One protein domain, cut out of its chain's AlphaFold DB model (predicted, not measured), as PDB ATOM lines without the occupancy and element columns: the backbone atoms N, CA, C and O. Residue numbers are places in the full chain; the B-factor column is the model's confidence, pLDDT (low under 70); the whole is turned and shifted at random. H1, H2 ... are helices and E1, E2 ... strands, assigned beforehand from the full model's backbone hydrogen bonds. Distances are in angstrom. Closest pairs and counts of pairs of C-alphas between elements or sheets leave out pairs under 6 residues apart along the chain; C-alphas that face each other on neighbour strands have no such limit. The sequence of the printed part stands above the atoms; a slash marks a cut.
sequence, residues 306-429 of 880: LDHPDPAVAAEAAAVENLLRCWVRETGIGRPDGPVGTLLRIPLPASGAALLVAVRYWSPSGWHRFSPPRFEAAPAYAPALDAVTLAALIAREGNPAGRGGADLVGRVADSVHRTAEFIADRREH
ATOM      1  N   LEU A 306      -0.683  -1.904   7.914       92.25
ATOM      2  CA  LEU A 306      -0.368  -0.475   7.954       92.25
ATOM      3  C   LEU A 306       1.108  -0.210   8.330       92.25
ATOM      4  O   LEU A 306       1.693   0.783   7.898       92.25
ATOM      5  N   ASP A 307       1.731  -1.129   9.074       94.00
ATOM      6  CA  ASP A 307       3.150  -1.086   9.450       94.00
ATOM      7  C   ASP A 307       4.064  -1.766   8.413       94.00
ATOM      8  O   ASP A 307       5.283  -1.812   8.590       94.00
ATOM      9  N   HIS A 308       3.510  -2.294   7.314       95.00
ATOM     10  CA  HIS A 308       4.290  -2.982   6.286       95.00
ATOM     11  C   HIS A 308       5.290  -2.018   5.611       95.00
ATOM     12  O   HIS A 308       4.896  -0.896   5.272       95.00
ATOM     13  N   PRO A 309       6.567  -2.406   5.397       93.81
ATOM     14  CA  PRO A 309       7.616  -1.492   4.931       93.81
ATOM     15  C   PRO A 309       7.391  -0.966   3.507       93.81
ATOM     16  O   PRO A 309       7.708   0.191   3.237       93.81
ATOM     17  N   ASP A 310       6.783  -1.766   2.626       95.94
ATOM     18  CA  ASP A 310       6.281  -1.283   1.333       95.94
ATOM     19  C   ASP A 310       5.107  -0.301   1.564       95.94
ATOM     20  O   ASP A 310       4.103  -0.700   2.174       95.94
ATOM     21  N   PRO A 311       5.208   0.968   1.120       96.81
ATOM     22  CA  PRO A 311       4.150   1.962   1.274       96.81
ATOM     23  C   PRO A 311       2.874   1.630   0.485       96.81
ATOM     24  O   PRO A 311       1.795   2.040   0.913       96.81
ATOM     25  N   ALA A 312       2.960   0.871  -0.616       97.81
ATOM     26  CA  ALA A 312       1.792   0.460  -1.392       97.81
ATOM     27  C   ALA A 312       0.906  -0.498  -0.585       97.81
ATOM     28  O   ALA A 312      -0.290  -0.259  -0.450       97.81
ATOM     29  N   VAL A 313       1.495  -1.513   0.055       97.12
ATOM     30  CA  VAL A 313       0.769  -2.459   0.928       97.12
ATOM     31  C   VAL A 313       0.123  -1.750   2.127       97.12
ATOM     32  O   VAL A 313      -0.997  -2.087   2.514       97.12
ATOM     33  N   ALA A 314       0.790  -0.740   2.694       96.88
ATOM     34  CA  ALA A 314       0.238   0.056   3.790       96.88
ATOM     35  C   ALA A 314      -0.943   0.946   3.344       96.88
ATOM     36  O   ALA A 314      -1.933   1.068   4.070       96.88
ATOM     37  N   ALA A 315      -0.873   1.531   2.143       97.94
ATOM     38  CA  ALA A 315      -1.973   2.281   1.536       97.94
ATOM     39  C   ALA A 315      -3.169   1.382   1.180       97.94
ATOM     40  O   ALA A 315      -4.314   1.739   1.461       97.94
ATOM     41  N   GLU A 316      -2.894   0.203   0.623       97.94
ATOM     42  CA  GLU A 316      -3.877  -0.826   0.280       97.94
ATOM     43  C   GLU A 316      -4.664  -1.263   1.525       97.94
ATOM     44  O   GLU A 316      -5.893  -1.200   1.556       97.94
ATOM     45  N   ALA A 317      -3.958  -1.594   2.613       96.44
ATOM     46  CA  ALA A 317      -4.571  -1.943   3.892       96.44
ATOM     47  C   ALA A 317      -5.443  -0.807   4.460       96.44
ATOM     48  O   ALA A 317      -6.563  -1.058   4.914       96.44
ATOM     49  N   ALA A 318      -4.973   0.444   4.394       96.88
ATOM     50  CA  ALA A 318      -5.740   1.603   4.848       96.88
ATOM     51  C   ALA A 318      -7.029   1.814   4.028       96.88
ATOM     52  O   ALA A 318      -8.084   2.095   4.603       96.88
ATOM     53  N   ALA A 319      -6.973   1.649   2.703       98.12
ATOM     54  CA  ALA A 319      -8.132   1.784   1.823       98.12
ATOM     55  C   ALA A 319      -9.142   0.640   2.007       98.12
ATOM     56  O   ALA A 319     -10.336   0.905   2.159       98.12
ATOM     57  N   VAL A 320      -8.670  -0.611   2.080       98.06
ATOM     58  CA  VAL A 320      -9.499  -1.789   2.388       98.06
ATOM     59  C   VAL A 320     -10.219  -1.614   3.726       98.06
ATOM     60  O   VAL A 320     -11.430  -1.818   3.800       98.06
ATOM     61  N   GLU A 321      -9.525  -1.173   4.778       96.19
ATOM     62  CA  GLU A 321     -10.175  -0.909   6.063       96.19
ATOM     63  C   GLU A 321     -11.204   0.226   5.997       96.19
ATOM     64  O   GLU A 321     -12.280   0.095   6.578       96.19
ATOM     65  N   ASN A 322     -10.916   1.328   5.295       97.38
ATOM     66  CA  ASN A 322     -11.862   2.439   5.151       97.38
ATOM     67  C   ASN A 322     -13.136   2.003   4.403       97.38
ATOM     68  O   ASN A 322     -14.242   2.332   4.838       97.38
ATOM     69  N   LEU A 323     -12.995   1.216   3.328       98.12
ATOM     70  CA  LEU A 323     -14.115   0.617   2.591       98.12
ATOM     71  C   LEU A 323     -14.937  -0.328   3.475       98.12
ATOM     72  O   LEU A 323     -16.161  -0.209   3.514       98.12
ATOM     73  N   LEU A 324     -14.278  -1.215   4.230       97.81
ATOM     74  CA  LEU A 324     -14.947  -2.140   5.149       97.81
ATOM     75  C   LEU A 324     -15.679  -1.408   6.281       97.81
ATOM     76  O   LEU A 324     -16.833  -1.734   6.546       97.81
ATOM     77  N   ARG A 325     -15.072  -0.397   6.925       97.06
ATOM     78  CA  ARG A 325     -15.752   0.394   7.972       97.06
ATOM     79  C   ARG A 325     -16.953   1.158   7.415       97.06
ATOM     80  O   ARG A 325     -17.996   1.180   8.063       97.06
ATOM     81  N   CYS A 326     -16.831   1.745   6.221       97.25
ATOM     82  CA  CYS A 326     -17.963   2.358   5.525       97.25
ATOM     83  C   CYS A 326     -19.082   1.340   5.282       97.25
ATOM     84  O   CYS A 326     -20.202   1.573   5.723       97.25
ATOM     85  N   TRP A 327     -18.786   0.204   4.645       96.94
ATOM     86  CA  TRP A 327     -19.790  -0.807   4.309       96.94
ATOM     87  C   TRP A 327     -20.473  -1.393   5.548       96.94
ATOM     88  O   TRP A 327     -21.699  -1.381   5.625       96.94
ATOM     89  N   VAL A 328     -19.700  -1.837   6.545       96.31
ATOM     90  CA  VAL A 328     -20.220  -2.450   7.781       96.31
ATOM     91  C   VAL A 328     -21.149  -1.491   8.528       96.31
ATOM     92  O   VAL A 328     -22.260  -1.876   8.885       96.31
ATOM     93  N   ARG A 329     -20.748  -0.223   8.689       95.94
ATOM     94  CA  ARG A 329     -21.577   0.811   9.324       95.94
ATOM     95  C   ARG A 329     -22.820   1.151   8.501       95.94
ATOM     96  O   ARG A 329     -23.904   1.280   9.058       95.94
ATOM     97  N   GLU A 330     -22.664   1.356   7.196       95.62
ATOM     98  CA  GLU A 330     -23.719   1.914   6.337       95.62
ATOM     99  C   GLU A 330     -24.732   0.863   5.859       95.62
ATOM    100  O   GLU A 330     -25.821   1.227   5.428       95.62
ATOM    101  N   THR A 331     -24.424  -0.430   6.017       93.69
ATOM    102  CA  THR A 331     -25.366  -1.550   5.819       93.69
ATOM    103  C   THR A 331     -25.832  -2.208   7.124       93.69
ATOM    104  O   THR A 331     -26.585  -3.177   7.083       93.69
ATOM    105  N   GLY A 332     -25.427  -1.682   8.289       92.94
ATOM    106  CA  GLY A 332     -25.885  -2.164   9.599       92.94
ATOM    107  C   GLY A 332     -25.379  -3.560   9.985       92.94
ATOM    108  O   GLY A 332     -26.040  -4.262  10.748       92.94
ATOM    109  N   ILE A 333     -24.224  -3.983   9.463       93.50
ATOM    110  CA  ILE A 333     -23.652  -5.303   9.751       93.50
ATOM    111  C   ILE A 333     -23.164  -5.347  11.205       93.50
ATOM    112  O   ILE A 333     -22.263  -4.610  11.608       93.50
ATOM    113  N   GLY A 334     -23.769  -6.237  11.993       90.00
ATOM    114  CA  GLY A 334     -23.427  -6.451  13.396       90.00
ATOM    115  C   GLY A 334     -22.068  -7.125  13.615       90.00
ATOM    116  O   GLY A 334     -21.379  -7.558  12.688       90.00
ATOM    117  N   ARG A 335     -21.693  -7.245  14.892       87.69
ATOM    118  CA  ARG A 335     -20.550  -8.059  15.324       87.69
ATOM    119  C   ARG A 335     -20.809  -9.529  14.947       87.69
ATOM    120  O   ARG A 335     -21.942  -9.969  15.114       87.69
ATOM    121  N   PRO A 336     -19.807 -10.313  14.504       85.31
ATOM    122  CA  PRO A 336     -20.009 -11.741  14.282       85.31
ATOM    123  C   PRO A 336     -20.363 -12.469  15.587       85.31
ATOM    124  O   PRO A 336     -19.641 -12.353  16.583       85.31
ATOM    125  N   ASP A 337     -21.446 -13.245  15.551       78.25
ATOM    126  CA  ASP A 337     -21.866 -14.123  16.641       78.25
ATOM    127  C   ASP A 337     -20.926 -15.328  16.767       78.25
ATOM    128  O   ASP A 337     -20.691 -16.065  15.807       78.25
ATOM    129  N   GLY A 338     -20.389 -15.550  17.967       73.44
ATOM    130  CA  GLY A 338     -19.514 -16.683  18.260       73.44
ATOM    131  C   GLY A 338     -18.382 -16.354  19.240       73.44
ATOM    132  O   GLY A 338     -18.380 -15.288  19.862       73.44
ATOM    133  N   PRO A 339     -17.413 -17.274  19.404       69.94
ATOM    134  CA  PRO A 339     -16.217 -17.036  20.208       69.94
ATOM    135  C   PRO A 339     -15.331 -15.914  19.634       69.94
ATOM    136  O   PRO A 339     -15.493 -15.453  18.504       69.94
ATOM    137  N   VAL A 340     -14.348 -15.478  20.425       65.62
ATOM    138  CA  VAL A 340     -13.263 -14.618  19.922       65.62
ATOM    139  C   VAL A 340     -12.528 -15.349  18.786       65.62
ATOM    140  O   VAL A 340     -12.403 -16.571  18.811       65.62
ATOM    141  N   GLY A 341     -12.118 -14.605  17.755       68.12
ATOM    142  CA  GLY A 341     -11.530 -15.158  16.530       68.12
ATOM    143  C   GLY A 341     -12.535 -15.513  15.424       68.12
ATOM    144  O   GLY A 341     -12.106 -15.739  14.292       68.12
ATOM    145  N   THR A 342     -13.854 -15.508  15.682       80.62
ATOM    146  CA  THR A 342     -14.865 -15.694  14.622       80.62
ATOM    147  C   THR A 342     -14.738 -14.615  13.542       80.62
ATOM    148  O   THR A 342     -14.717 -13.416  13.830       80.62
ATOM    149  N   LEU A 343     -14.664 -15.052  12.283       90.25
ATOM    150  CA  LEU A 343     -14.573 -14.169  11.123       90.25
ATOM    151  C   LEU A 343     -15.909 -13.456  10.884       90.25
ATOM    152  O   LEU A 343     -16.975 -14.069  10.938       90.25
ATOM    153  N   LEU A 344     -15.847 -12.168  10.557       94.56
ATOM    154  CA  LEU A 344     -17.000 -11.423  10.077       94.56
ATOM    155  C   LEU A 344     -17.353 -11.896   8.661       94.56
ATOM    156  O   LEU A 344     -16.534 -11.784   7.747       94.56
ATOM    157  N   ARG A 345     -18.579 -12.390   8.480       94.62
ATOM    158  CA  ARG A 345     -19.126 -12.770   7.175       94.62
ATOM    159  C   ARG A 345     -19.929 -11.611   6.584       94.62
ATOM    160  O   ARG A 345     -20.957 -11.233   7.134       94.62
ATOM    161  N   ILE A 346     -19.485 -11.084   5.446       96.44
ATOM    162  CA  ILE A 346     -20.172 -10.022   4.698       96.44
ATOM    163  C   ILE A 346     -20.858 -10.660   3.479       96.44
ATOM    164  O   ILE A 346     -20.154 -11.119   2.576       96.44
ATOM    165  N   PRO A 347     -22.200 -10.737   3.421       95.12
ATOM    166  CA  PRO A 347     -22.904 -11.258   2.252       95.12
ATOM    167  C   PRO A 347     -22.846 -10.263   1.082       95.12
ATOM    168  O   PRO A 347     -22.974  -9.058   1.286       95.12
ATOM    169  N   LEU A 348     -22.691 -10.779  -0.140       95.25
ATOM    170  CA  LEU A 348     -22.694 -10.025  -1.399       95.25
ATOM    171  C   LEU A 348     -23.735 -10.643  -2.367       95.25
ATOM    172  O   LEU A 348     -23.360 -11.357  -3.308       95.25
ATOM    173  N   PRO A 349     -25.048 -10.487  -2.101       94.06
ATOM    174  CA  PRO A 349     -26.108 -11.172  -2.842       94.06
ATOM    175  C   PRO A 349     -26.171 -10.819  -4.337       94.06
ATOM    176  O   PRO A 349     -26.373 -11.724  -5.147       94.06
ATOM    177  N   ALA A 350     -25.957  -9.563  -4.740       91.38
ATOM    178  CA  ALA A 350     -25.963  -9.165  -6.152       91.38
ATOM    179  C   ALA A 350     -24.760  -9.739  -6.926       91.38
ATOM    180  O   ALA A 350     -24.808  -9.867  -8.153       91.38
ATOM    181  N   SER A 351     -23.689 -10.110  -6.223       92.06
ATOM    182  CA  SER A 351     -22.498 -10.802  -6.732       92.06
ATOM    183  C   SER A 351     -22.560 -12.328  -6.572       92.06
ATOM    184  O   SER A 351     -21.657 -13.015  -7.040       92.06
ATOM    185  N   GLY A 352     -23.600 -12.870  -5.923       93.44
ATOM    186  CA  GLY A 352     -23.739 -14.306  -5.646       93.44
ATOM    187  C   GLY A 352     -22.680 -14.868  -4.687       93.44
ATOM    188  O   GLY A 352     -22.347 -16.048  -4.772       93.44
ATOM    189  N   ALA A 353     -22.116 -14.031  -3.811       95.00
ATOM    190  CA  ALA A 353     -20.917 -14.343  -3.036       95.00
ATOM    191  C   ALA A 353     -21.033 -13.939  -1.553       95.00
ATOM    192  O   ALA A 353     -22.026 -13.367  -1.101       95.00
ATOM    193  N   ALA A 354     -19.982 -14.220  -0.785       96.31
ATOM    194  CA  ALA A 354     -19.751 -13.650   0.538       96.31
ATOM    195  C   ALA A 354     -18.246 -13.472   0.772       96.31
ATOM    196  O   ALA A 354     -17.434 -14.215   0.211       96.31
ATOM    197  N   LEU A 355     -17.882 -12.503   1.610       96.62
ATOM    198  CA  LEU A 355     -16.519 -12.294   2.093       96.62
ATOM    199  C   LEU A 355     -16.398 -12.751   3.546       96.62
ATOM    200  O   LEU A 355     -17.311 -12.547   4.344       96.62
ATOM    201  N   LEU A 356     -15.239 -13.299   3.893       94.75
ATOM    202  CA  LEU A 356     -14.798 -13.532   5.260       94.75
ATOM    203  C   LEU A 356     -13.703 -12.513   5.598       94.75
ATOM    204  O   LEU A 356     -12.728 -12.361   4.858       94.75
ATOM    205  N   VAL A 357     -13.880 -11.809   6.714       93.62
ATOM    206  CA  VAL A 357     -13.009 -10.730   7.196       93.62
ATOM    207  C   VAL A 357     -12.579 -11.043   8.625       93.62
ATOM    208  O   VAL A 357     -13.415 -11.222   9.510       93.62
ATOM    209  N   ALA A 358     -11.274 -11.086   8.887       90.19
ATOM    210  CA  ALA A 358     -10.778 -11.262  10.249       90.19
ATOM    211  C   ALA A 358     -10.805  -9.920  11.003       90.19
ATOM    212  O   ALA A 358     -10.282  -8.914  10.521       90.19
ATOM    213  N   VAL A 359     -11.424  -9.890  12.184       90.38
ATOM    214  CA  VAL A 359     -11.589  -8.662  12.977       90.38
ATOM    215  C   VAL A 359     -10.413  -8.509  13.944       90.38
ATOM    216  O   VAL A 359     -10.303  -9.250  14.916       90.38
ATOM    217  N   ARG A 360      -9.543  -7.521  13.700       89.50
ATOM    218  CA  ARG A 360      -8.408  -7.159  14.576       89.50
ATOM    219  C   ARG A 360      -8.865  -6.348  15.795       89.50
ATOM    220  O   ARG A 360      -8.244  -6.395  16.860       89.50
ATOM    221  N   TYR A 361      -9.948  -5.583  15.639       91.88
ATOM    222  CA  TYR A 361     -10.607  -4.830  16.706       91.88
ATOM    223  C   TYR A 361     -12.078  -4.566  16.366       91.88
ATOM    224  O   TYR A 361     -12.377  -4.096  15.269       91.88
ATOM    225  N   TRP A 362     -12.994  -4.817  17.304       93.69
ATOM    226  CA  TRP A 362     -14.398  -4.419  17.171       93.69
ATOM    227  C   TRP A 362     -14.692  -3.233  18.092       93.69
ATOM    228  O   TRP A 362     -14.708  -3.388  19.311       93.69
ATOM    229  N   SER A 363     -14.929  -2.069  17.492       95.06
ATOM    230  CA  SER A 363     -15.217  -0.812  18.182       95.06
ATOM    231  C   SER A 363     -16.728  -0.629  18.363       95.06
ATOM    232  O   SER A 363     -17.442  -0.625  17.357       95.06
ATOM    233  N   PRO A 364     -17.241  -0.446  19.595       94.12
ATOM    234  CA  PRO A 364     -18.592   0.072  19.823       94.12
ATOM    235  C   PRO A 364     -18.841   1.421  19.131       94.12
ATOM    236  O   PRO A 364     -19.939   1.662  18.639       94.12
ATOM    237  N   SER A 365     -17.814   2.270  19.027       95.19
ATOM    238  CA  SER A 365     -17.883   3.587  18.375       95.19
ATOM    239  C   SER A 365     -17.673   3.554  16.847       95.19
ATOM    240  O   SER A 365     -17.522   4.602  16.221       95.19
ATOM    241  N   GLY A 366     -17.638   2.371  16.222       92.94
ATOM    242  CA  GLY A 366     -17.541   2.203  14.763       92.94
ATOM    243  C   GLY A 366     -16.127   2.266  14.161       92.94
ATOM    244  O   GLY A 366     -15.959   2.071  12.955       92.94
ATOM    245  N   TRP A 367     -15.080   2.488  14.961       94.94
ATOM    246  CA  TRP A 367     -13.679   2.494  14.505       94.94
ATOM    247  C   TRP A 367     -13.067   1.079  14.531       94.94
ATOM    248  O   TRP A 367     -12.065   0.800  15.193       94.94
ATOM    249  N   HIS A 368     -13.711   0.138  13.841       95.00
ATOM    250  CA  HIS A 368     -13.243  -1.251  13.748       95.00
ATOM    251  C   HIS A 368     -11.845  -1.326  13.099       95.00
ATOM    252  O   HIS A 368     -11.510  -0.499  12.248       95.00
ATOM    253  N   ARG A 369     -11.041  -2.338  13.450       93.69
ATOM    254  CA  ARG A 369      -9.840  -2.717  12.685       93.69
ATOM    255  C   ARG A 369     -10.062  -4.071  12.022       93.69
ATOM    256  O   ARG A 369     -10.447  -5.028  12.701       93.69
ATOM    257  N   PHE A 370      -9.777  -4.167  10.730       93.31
ATOM    258  CA  PHE A 370      -9.977  -5.379   9.929       93.31
ATOM    259  C   PHE A 370      -8.669  -5.861   9.293       93.31
ATOM    260  O   PHE A 370      -7.782  -5.064   9.004       93.31
ATOM    261  N   SER A 371      -8.564  -7.167   9.054       91.19
ATOM    262  CA  SER A 371      -7.614  -7.738   8.091       91.19
ATOM    263  C   SER A 371      -8.258  -7.799   6.695       91.19
ATOM    264  O   SER A 371      -9.489  -7.832   6.609       91.19
ATOM    265  N   PRO A 372      -7.475  -7.870   5.601       93.00
ATOM    266  CA  PRO A 372      -8.016  -7.929   4.243       93.00
ATOM    267  C   PRO A 372      -9.037  -9.066   3.999       93.00
ATOM    268  O   PRO A 372      -8.825 -10.182   4.493       93.00
ATOM    269  N   PRO A 373     -10.123  -8.821   3.235       95.38
ATOM    270  CA  PRO A 373     -11.160  -9.815   2.962       95.38
ATOM    271  C   PRO A 373     -10.673 -10.956   2.067       95.38
ATOM    272  O   PRO A 373      -9.806 -10.775   1.215       95.38
ATOM    273  N   ARG A 374     -11.320 -12.117   2.173       95.56
ATOM    274  CA  ARG A 374     -11.255 -13.212   1.186       95.56
ATOM    275  C   ARG A 374     -12.668 -13.671   0.843       95.56
ATOM    276  O   ARG A 374     -13.544 -13.572   1.696       95.56
ATOM    277  N   PHE A 375     -12.911 -14.192  -0.359       96.00
ATOM    278  CA  PHE A 375     -14.195 -14.848  -0.640       96.00
ATOM    279  C   PHE A 375     -14.358 -16.104   0.228       96.00
ATOM    280  O   PHE A 375     -13.406 -16.853   0.419       96.00
ATOM    281  N   GLU A 376     -15.575 -16.366   0.699       93.75
ATOM    282  CA  GLU A 376     -15.907 -17.540   1.522       93.75
ATOM    283  C   GLU A 376     -15.602 -18.875   0.821       93.75
ATOM    284  O   GLU A 376     -15.155 -19.825   1.457       93.75
ATOM    285  N   ALA A 377     -15.784 -18.927  -0.501       90.75
ATOM    286  CA  ALA A 377     -15.484 -20.093  -1.333       90.75
ATOM    287  C   ALA A 377     -14.040 -20.118  -1.888       90.75
ATOM    288  O   ALA A 377     -13.724 -20.963  -2.726       90.75
ATOM    289  N   ALA A 378     -13.162 -19.194  -1.476       89.81
ATOM    290  CA  ALA A 378     -11.789 -19.158  -1.977       89.81
ATOM    291  C   ALA A 378     -10.926 -20.284  -1.370       89.81
ATOM    292  O   ALA A 378     -10.982 -20.523  -0.162       89.81
ATOM    293  N   PRO A 379     -10.058 -20.944  -2.161       88.38
ATOM    294  CA  PRO A 379      -9.067 -21.862  -1.612       88.38
ATOM    295  C   PRO A 379      -8.030 -21.096  -0.774       88.38
ATOM    296  O   PRO A 379      -7.732 -19.935  -1.043       88.38
ATOM    297  N   ALA A 380      -7.423 -21.757   0.216       80.81
ATOM    298  CA  ALA A 380      -6.540 -21.107   1.195       80.81
ATOM    299  C   ALA A 380      -5.335 -20.346   0.588       80.81
ATOM    300  O   ALA A 380      -4.855 -19.380   1.183       80.81
ATOM    301  N   TYR A 381      -4.870 -20.750  -0.599       85.38
ATOM    302  CA  TYR A 381      -3.776 -20.093  -1.326       85.38
ATOM    303  C   TYR A 381      -4.196 -18.836  -2.107       85.38
ATOM    304  O   TYR A 381      -3.327 -18.104  -2.572       85.38
ATOM    305  N   ALA A 382      -5.496 -18.583  -2.292       88.25
ATOM    306  CA  ALA A 382      -5.961 -17.399  -3.009       88.25
ATOM    307  C   ALA A 382      -5.555 -16.113  -2.260       88.25
ATOM    308  O   ALA A 382      -5.558 -16.102  -1.022       88.25
ATOM    309  N   PRO A 383      -5.215 -15.027  -2.976       88.75
ATOM    310  CA  PRO A 383      -4.920 -13.749  -2.342       88.75
ATOM    311  C   PRO A 383      -6.149 -13.191  -1.611       88.75
ATOM    312  O   PRO A 383      -7.291 -13.593  -1.846       88.75
ATOM    313  N   ALA A 384      -5.900 -12.249  -0.703       93.62
ATOM    314  CA  ALA A 384      -6.960 -11.383  -0.208       93.62
ATOM    315  C   ALA A 384      -7.367 -10.363  -1.282       93.62
ATOM    316  O   ALA A 384      -6.599 -10.095  -2.203       93.62
ATOM    317  N   LEU A 385      -8.568  -9.804  -1.152       96.12
ATOM    318  CA  LEU A 385      -9.058  -8.750  -2.031       96.12
ATOM    319  C   LEU A 385      -8.330  -7.434  -1.730       96.12
ATOM    320  O   LEU A 385      -8.294  -6.991  -0.579       96.12
ATOM    321  N   ASP A 386      -7.825  -6.801  -2.783       96.69
ATOM    322  CA  ASP A 386      -7.449  -5.388  -2.805       96.69
ATOM    323  C   ASP A 386      -8.684  -4.459  -2.747       96.69
ATOM    324  O   ASP A 386      -9.838  -4.879  -2.916       96.69
ATOM    325  N   ALA A 387      -8.443  -3.173  -2.499       97.88
ATOM    326  CA  ALA A 387      -9.457  -2.136  -2.385       97.88
ATOM    327  C   ALA A 387     -10.202  -1.894  -3.703       97.88
ATOM    328  O   ALA A 387     -11.381  -1.556  -3.663       97.88
ATOM    329  N   VAL A 388      -9.563  -2.082  -4.861       97.75
ATOM    330  CA  VAL A 388     -10.178  -1.872  -6.186       97.75
ATOM    331  C   VAL A 388     -11.237  -2.948  -6.452       97.75
ATOM    332  O   VAL A 388     -12.384  -2.634  -6.782       97.75
ATOM    333  N   THR A 389     -10.891  -4.210  -6.206       96.94
ATOM    334  CA  THR A 389     -11.776  -5.378  -6.263       96.94
ATOM    335  C   THR A 389     -12.895  -5.268  -5.228       96.94
ATOM    336  O   THR A 389     -14.069  -5.457  -5.554       96.94
ATOM    337  N   LEU A 390     -12.564  -4.902  -3.985       97.69
ATOM    338  CA  LEU A 390     -13.549  -4.679  -2.925       97.69
ATOM    339  C   LEU A 390     -14.520  -3.537  -3.273       97.69
ATOM    340  O   LEU A 390     -15.723  -3.679  -3.066       97.69
ATOM    341  N   ALA A 391     -14.031  -2.433  -3.842       96.81
ATOM    342  CA  ALA A 391     -14.852  -1.304  -4.273       96.81
ATOM    343  C   ALA A 391     -15.777  -1.662  -5.442       96.81
ATOM    344  O   ALA A 391     -16.922  -1.215  -5.460       96.81
ATOM    345  N   ALA A 392     -15.325  -2.497  -6.384       95.19
ATOM    346  CA  ALA A 392     -16.157  -2.981  -7.485       95.19
ATOM    347  C   ALA A 392     -17.317  -3.867  -6.986       95.19
ATOM    348  O   ALA A 392     -18.448  -3.727  -7.456       95.19
ATOM    349  N   LEU A 393     -17.064  -4.725  -5.991       95.25
ATOM    350  CA  LEU A 393     -18.105  -5.518  -5.323       95.25
ATOM    351  C   LEU A 393     -19.068  -4.623  -4.529       95.25
ATOM    352  O   LEU A 393     -20.276  -4.690  -4.733       95.25
ATOM    353  N   ILE A 394     -18.542  -3.729  -3.686       94.44
ATOM    354  CA  ILE A 394     -19.331  -2.762  -2.905       94.44
ATOM    355  C   ILE A 394     -20.218  -1.890  -3.808       94.44
ATOM    356  O   ILE A 394     -21.376  -1.646  -3.476       94.44
ATOM    357  N   ALA A 395     -19.714  -1.449  -4.963       92.69
ATOM    358  CA  ALA A 395     -20.498  -0.693  -5.934       92.69
ATOM    359  C   ALA A 395     -21.668  -1.505  -6.506       92.69
ATOM    360  O   ALA A 395     -22.771  -0.979  -6.645       92.69
ATOM    361  N   ARG A 396     -21.437  -2.788  -6.812       91.19
ATOM    362  CA  ARG A 396     -22.452  -3.708  -7.341       91.19
ATOM    363  C   ARG A 396     -23.536  -4.043  -6.315       91.19
ATOM    364  O   ARG A 396     -24.702  -4.104  -6.688       91.19
ATOM    365  N   GLU A 397     -23.172  -4.230  -5.047       91.50
ATOM    366  CA  GLU A 397     -24.145  -4.456  -3.969       91.50
ATOM    367  C   GLU A 397     -24.906  -3.177  -3.594       91.50
ATOM    368  O   GLU A 397     -26.123  -3.207  -3.424       91.50
ATOM    369  N   GLY A 398     -24.206  -2.045  -3.470       85.50
ATOM    370  CA  GLY A 398     -24.788  -0.770  -3.041       85.50
ATOM    371  C   GLY A 398     -25.603  -0.048  -4.119       85.50
ATOM    372  O   GLY A 398     -26.459   0.769  -3.784       85.50
ATOM    373  N   ASN A 399     -25.377  -0.346  -5.403       81.38
ATOM    374  CA  ASN A 399     -26.233   0.104  -6.502       81.38
ATOM    375  C   ASN A 399     -26.314  -0.950  -7.630       81.38
ATOM    376  O   ASN A 399     -25.614  -0.832  -8.642       81.38
ATOM    377  N   PRO A 400     -27.213  -1.951  -7.521       66.19
ATOM    378  CA  PRO A 400     -27.377  -2.997  -8.537       66.19
ATOM    379  C   PRO A 400     -27.780  -2.492  -9.935       66.19
ATOM    380  O   PRO A 400     -27.637  -3.224 -10.910       66.19
ATOM    381  N   ALA A 401     -28.239  -1.239 -10.066       68.00
ATOM    382  CA  ALA A 401     -28.498  -0.592 -11.356       68.00
ATOM    383  C   ALA A 401     -27.223  -0.037 -12.038       68.00
ATOM    384  O   ALA A 401     -27.313   0.619 -13.077       68.00
ATOM    385  N   GLY A 402     -26.036  -0.260 -11.458       62.44
ATOM    386  CA  GLY A 402     -24.722  -0.032 -12.077       62.44
ATOM    387  C   GLY A 402     -24.266   1.427 -12.191       62.44
ATOM    388  O   GLY A 402     -23.150   1.688 -12.643       62.44
ATOM    389  N   ARG A 403     -25.089   2.400 -11.783       68.06
ATOM    390  CA  ARG A 403     -24.747   3.831 -11.853       68.06
ATOM    391  C   ARG A 403     -23.752   4.206 -10.745       68.06
ATOM    392  O   ARG A 403     -23.856   3.730  -9.622       68.06
ATOM    393  N   GLY A 404     -22.769   5.048 -11.070       74.12
ATOM    394  CA  GLY A 404     -21.753   5.536 -10.121       74.12
ATOM    395  C   GLY A 404     -20.624   4.551  -9.769       74.12
ATOM    396  O   GLY A 404     -19.592   4.980  -9.262       74.12
ATOM    397  N   GLY A 405     -20.747   3.256 -10.080       84.88
ATOM    398  CA  GLY A 405     -19.751   2.256  -9.670       84.88
ATOM    399  C   GLY A 405     -18.341   2.483 -10.230       84.88
ATOM    400  O   GLY A 405     -17.365   2.386  -9.492       84.88
ATOM    401  N   ALA A 406     -18.226   2.859 -11.508       88.38
ATOM    402  CA  ALA A 406     -16.932   3.155 -12.133       88.38
ATOM    403  C   ALA A 406     -16.243   4.401 -11.535       88.38
ATOM    404  O   ALA A 406     -15.021   4.416 -11.403       88.38
ATOM    405  N   ASP A 407     -17.020   5.413 -11.124       88.81
ATOM    406  CA  ASP A 407     -16.521   6.611 -10.431       88.81
ATOM    407  C   ASP A 407     -15.920   6.243  -9.068       88.81
ATOM    408  O   ASP A 407     -14.789   6.626  -8.765       88.81
ATOM    409  N   LEU A 408     -16.629   5.423  -8.278       91.25
ATOM    410  CA  LEU A 408     -16.110   4.927  -7.004       91.25
ATOM    411  C   LEU A 408     -14.803   4.146  -7.201       91.25
ATOM    412  O   LEU A 408     -13.824   4.435  -6.518       91.25
ATOM    413  N   VAL A 409     -14.769   3.188  -8.132       95.00
ATOM    414  CA  VAL A 409     -13.590   2.334  -8.372       95.00
ATOM    415  C   VAL A 409     -12.377   3.156  -8.825       95.00
ATOM    416  O   VAL A 409     -11.297   3.001  -8.256       95.00
ATOM    417  N   GLY A 410     -12.550   4.084  -9.775       94.69
ATOM    418  CA  GLY A 410     -11.467   4.962 -10.232       94.69
ATOM    419  C   GLY A 410     -10.911   5.851  -9.114       94.69
ATOM    420  O   GLY A 410      -9.697   5.953  -8.938       94.69
ATOM    421  N   ARG A 411     -11.793   6.428  -8.287       94.94
ATOM    422  CA  ARG A 411     -11.396   7.227  -7.115       94.94
ATOM    423  C   ARG A 411     -10.770   6.399  -5.995       94.94
ATOM    424  O   ARG A 411      -9.985   6.950  -5.227       94.94
ATOM    425  N   VAL A 412     -11.104   5.115  -5.858       97.44
ATOM    426  CA  VAL A 412     -10.426   4.214  -4.910       97.44
ATOM    427  C   VAL A 412      -8.999   3.949  -5.376       97.44
ATOM    428  O   VAL A 412      -8.086   4.143  -4.580       97.44
ATOM    429  N   ALA A 413      -8.790   3.613  -6.654       97.38
ATOM    430  CA  ALA A 413      -7.452   3.394  -7.210       97.38
ATOM    431  C   ALA A 413      -6.545   4.634  -7.055       97.38
ATOM    432  O   ALA A 413      -5.439   4.531  -6.527       97.38
ATOM    433  N   ASP A 414      -7.043   5.822  -7.418       97.12
ATOM    434  CA  ASP A 414      -6.350   7.096  -7.181       97.12
ATOM    435  C   ASP A 414      -6.119   7.341  -5.675       97.12
ATOM    436  O   ASP A 414      -4.995   7.603  -5.254       97.12
ATOM    437  N   SER A 415      -7.125   7.150  -4.812       97.81
ATOM    438  CA  SER A 415      -6.947   7.320  -3.362       97.81
ATOM    439  C   SER A 415      -5.920   6.355  -2.747       97.81
ATOM    440  O   SER A 415      -5.267   6.749  -1.779       97.81
ATOM    441  N   VAL A 416      -5.762   5.129  -3.260       98.31
ATOM    442  CA  VAL A 416      -4.697   4.189  -2.855       98.31
ATOM    443  C   VAL A 416      -3.342   4.715  -3.321       98.31
ATOM    444  O   VAL A 416      -2.447   4.898  -2.496       98.31
ATOM    445  N   HIS A 417      -3.212   5.033  -4.612       97.44
ATOM    446  CA  HIS A 417      -1.971   5.519  -5.216       97.44
ATOM    447  C   HIS A 417      -1.418   6.754  -4.489       97.44
ATOM    448  O   HIS A 417      -0.268   6.731  -4.049       97.44
ATOM    449  N   ARG A 418      -2.249   7.779  -4.259       97.88
ATOM    450  CA  ARG A 418      -1.855   8.992  -3.519       97.88
ATOM    451  C   ARG A 418      -1.460   8.689  -2.076       97.88
ATOM    452  O   ARG A 418      -0.485   9.234  -1.571       97.88
ATOM    453  N   THR A 419      -2.173   7.779  -1.413       98.19
ATOM    454  CA  THR A 419      -1.828   7.373  -0.041       98.19
ATOM    455  C   THR A 419      -0.471   6.658   0.005       98.19
ATOM    456  O   THR A 419       0.301   6.903   0.929       98.19
ATOM    457  N   ALA A 420      -0.129   5.845  -1.002       98.00
ATOM    458  CA  ALA A 420       1.183   5.204  -1.101       98.00
ATOM    459  C   ALA A 420       2.310   6.236  -1.284       98.00
ATOM    460  O   ALA A 420       3.316   6.165  -0.579       98.00
ATOM    461  N   GLU A 421       2.123   7.238  -2.150       97.44
ATOM    462  CA  GLU A 421       3.077   8.347  -2.326       97.44
ATOM    463  C   GLU A 421       3.326   9.100  -1.011       97.44
ATOM    464  O   GLU A 421       4.475   9.341  -0.642       97.44
ATOM    465  N   PHE A 422       2.264   9.415  -0.260       97.56
ATOM    466  CA  PHE A 422       2.382  10.122   1.021       97.56
ATOM    467  C   PHE A 422       3.062   9.274   2.099       97.56
ATOM    468  O   PHE A 422       3.809   9.806   2.916       97.56
ATOM    469  N   ILE A 423       2.828   7.958   2.123       97.12
ATOM    470  CA  ILE A 423       3.504   7.058   3.067       97.12
ATOM    471  C   ILE A 423       4.985   6.897   2.696       97.12
ATOM    472  O   ILE A 423       5.817   6.860   3.601       97.12
ATOM    473  N   ALA A 424       5.322   6.831   1.405       96.56
ATOM    474  CA  ALA A 424       6.701   6.756   0.928       96.56
ATOM    475  C   ALA A 424       7.492   8.015   1.319       96.56
ATOM    476  O   ALA A 424       8.442   7.936   2.102       96.56
ATOM    477  N   ASP A 425       7.026   9.180   0.860       96.06
ATOM    478  CA  ASP A 425       7.659  10.478   1.097       96.06
ATOM    479  C   ASP A 425       7.833  10.761   2.594       96.06
ATOM    480  O   ASP A 425       8.904  11.175   3.025       96.06
ATOM    481  N   ARG A 426       6.832  10.429   3.423       94.44
ATOM    482  CA  ARG A 426       6.867  10.678   4.874       94.44
ATOM    483  C   ARG A 426       7.568   9.589   5.691       94.44
ATOM    484  O   ARG A 426       7.765   9.794   6.890       94.44
ATOM    485  N   ARG A 427       7.968   8.467   5.081       94.12
ATOM    486  CA  ARG A 427       8.931   7.507   5.659       94.12
ATOM    487  C   ARG A 427      10.372   7.928   5.370       94.12
ATOM    488  O   ARG A 427      11.200   7.847   6.271       94.12
ATOM    489  N   GLU A 428      10.645   8.408   4.158       93.75
ATOM    490  CA  GLU A 428      11.954   8.932   3.740       93.75
ATOM    491  C   GLU A 428      12.270  10.284   4.408       93.75
ATOM    492  O   GLU A 428      13.347  10.479   4.970       93.75
ATOM    493  N   HIS A 429      11.277  11.176   4.458       91.56
ATOM    494  CA  HIS A 429      11.333  12.512   5.049       91.56
ATOM    495  C   HIS A 429      10.372  12.598   6.255       91.56
ATOM    496  O   HIS A 429       9.283  13.176   6.169       91.56
TER     497      HIS A 429
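What this domain is: This is residues 306 to 429 of the 880 residues of the protein "N(2)-citryl-N(6)-acetyl-N(6)-hydroxylysine synthase" of Streptomyces sp. ADI91-18 (UniProt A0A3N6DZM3). Two long helices, H1 and H3, make a V, and the shorter H2 fills its opening; the three form a bundle, helices packed beside one another. Near the wide end of the V, a small two-stranded hairpin, E1 and E2, stands with E1 near H2, and E2 runs on into the short E3. The printed part has 124 residues, with three named helices and three named strands in the order H1, E1, E2, E3, H2, H3. It is mostly helix, its one sheet, E1 - E2, is antiparallel, and two long unnamed stretches lie before E1 and before H2. The whole is compact, with a radius of gyration of the C-alphas of 14.9 A and spans of 44 by 38 by 34 A.

Where its parts are: Find C-alpha 311 at (4.150, 1.962, 1.274); from there H1 runs 28.3 A to residue 330. Next look for E1, residues 344 to 348, 12.9 A long, and E2, residues 353 to 357, 13.4 A long. E3 follows as residues 359 to 361. Further on, C-alpha 387 at (-9.457, -2.136, -2.385) opens H2, residues 387 to 398. H3, residues 405 to 428, is the longest helix at 35.1 A and ends with C-alpha 428 at (11.954, 8.932, 3.740).

How they stand to each other: Begin with the bundle. H1 touches H3 with residues 311 to 319 alone, closest at the C-alphas of Ala 312 and Ala 420, 4.8 A apart; they run opposite ways at a steep tilt of 44 degrees. H1 touches H2, closest at the C-alphas of Val 320 and Ala 387, 4.8 A apart; they run the same way at a shallow tilt of 15 degrees. H2 and H3 form a helical hairpin at a shallow tilt of 30 degrees, touching with residues 405 to 416 of H3 alone; their closest C-alphas are those of Ala 395 and Gly 405, 4.8 A apart. In all three helices, every O i to N i+4 pair is within hydrogen-bond range. Now look at the hairpin of E1 and E2: N 346 and O 355 are within hydrogen-bond range at 2.8 A, as are N 353 and O 348 at 3.0 A. E2 runs on into E3 at 38 degrees. Residues 359 to 361 of E3 also pair with residues 369 to 370, antiparallel. The closest C-alphas of E1 and H2 are those of Leu 348 and Glu 397, 6.3 A apart. H3 is apart from E1, E2 and E3.

The domain as a whole: The two farthest C-alphas, those of Gly 352 and His 429, are 45.4 A apart. The printed part has no cut. The links from H1 to E1, 13 residues, and from E3 to H2, 25 residues, are long. The mean pLDDT of the printed part is 92.0; look for values under 70 at residues 339 to 341 and 400 to 403.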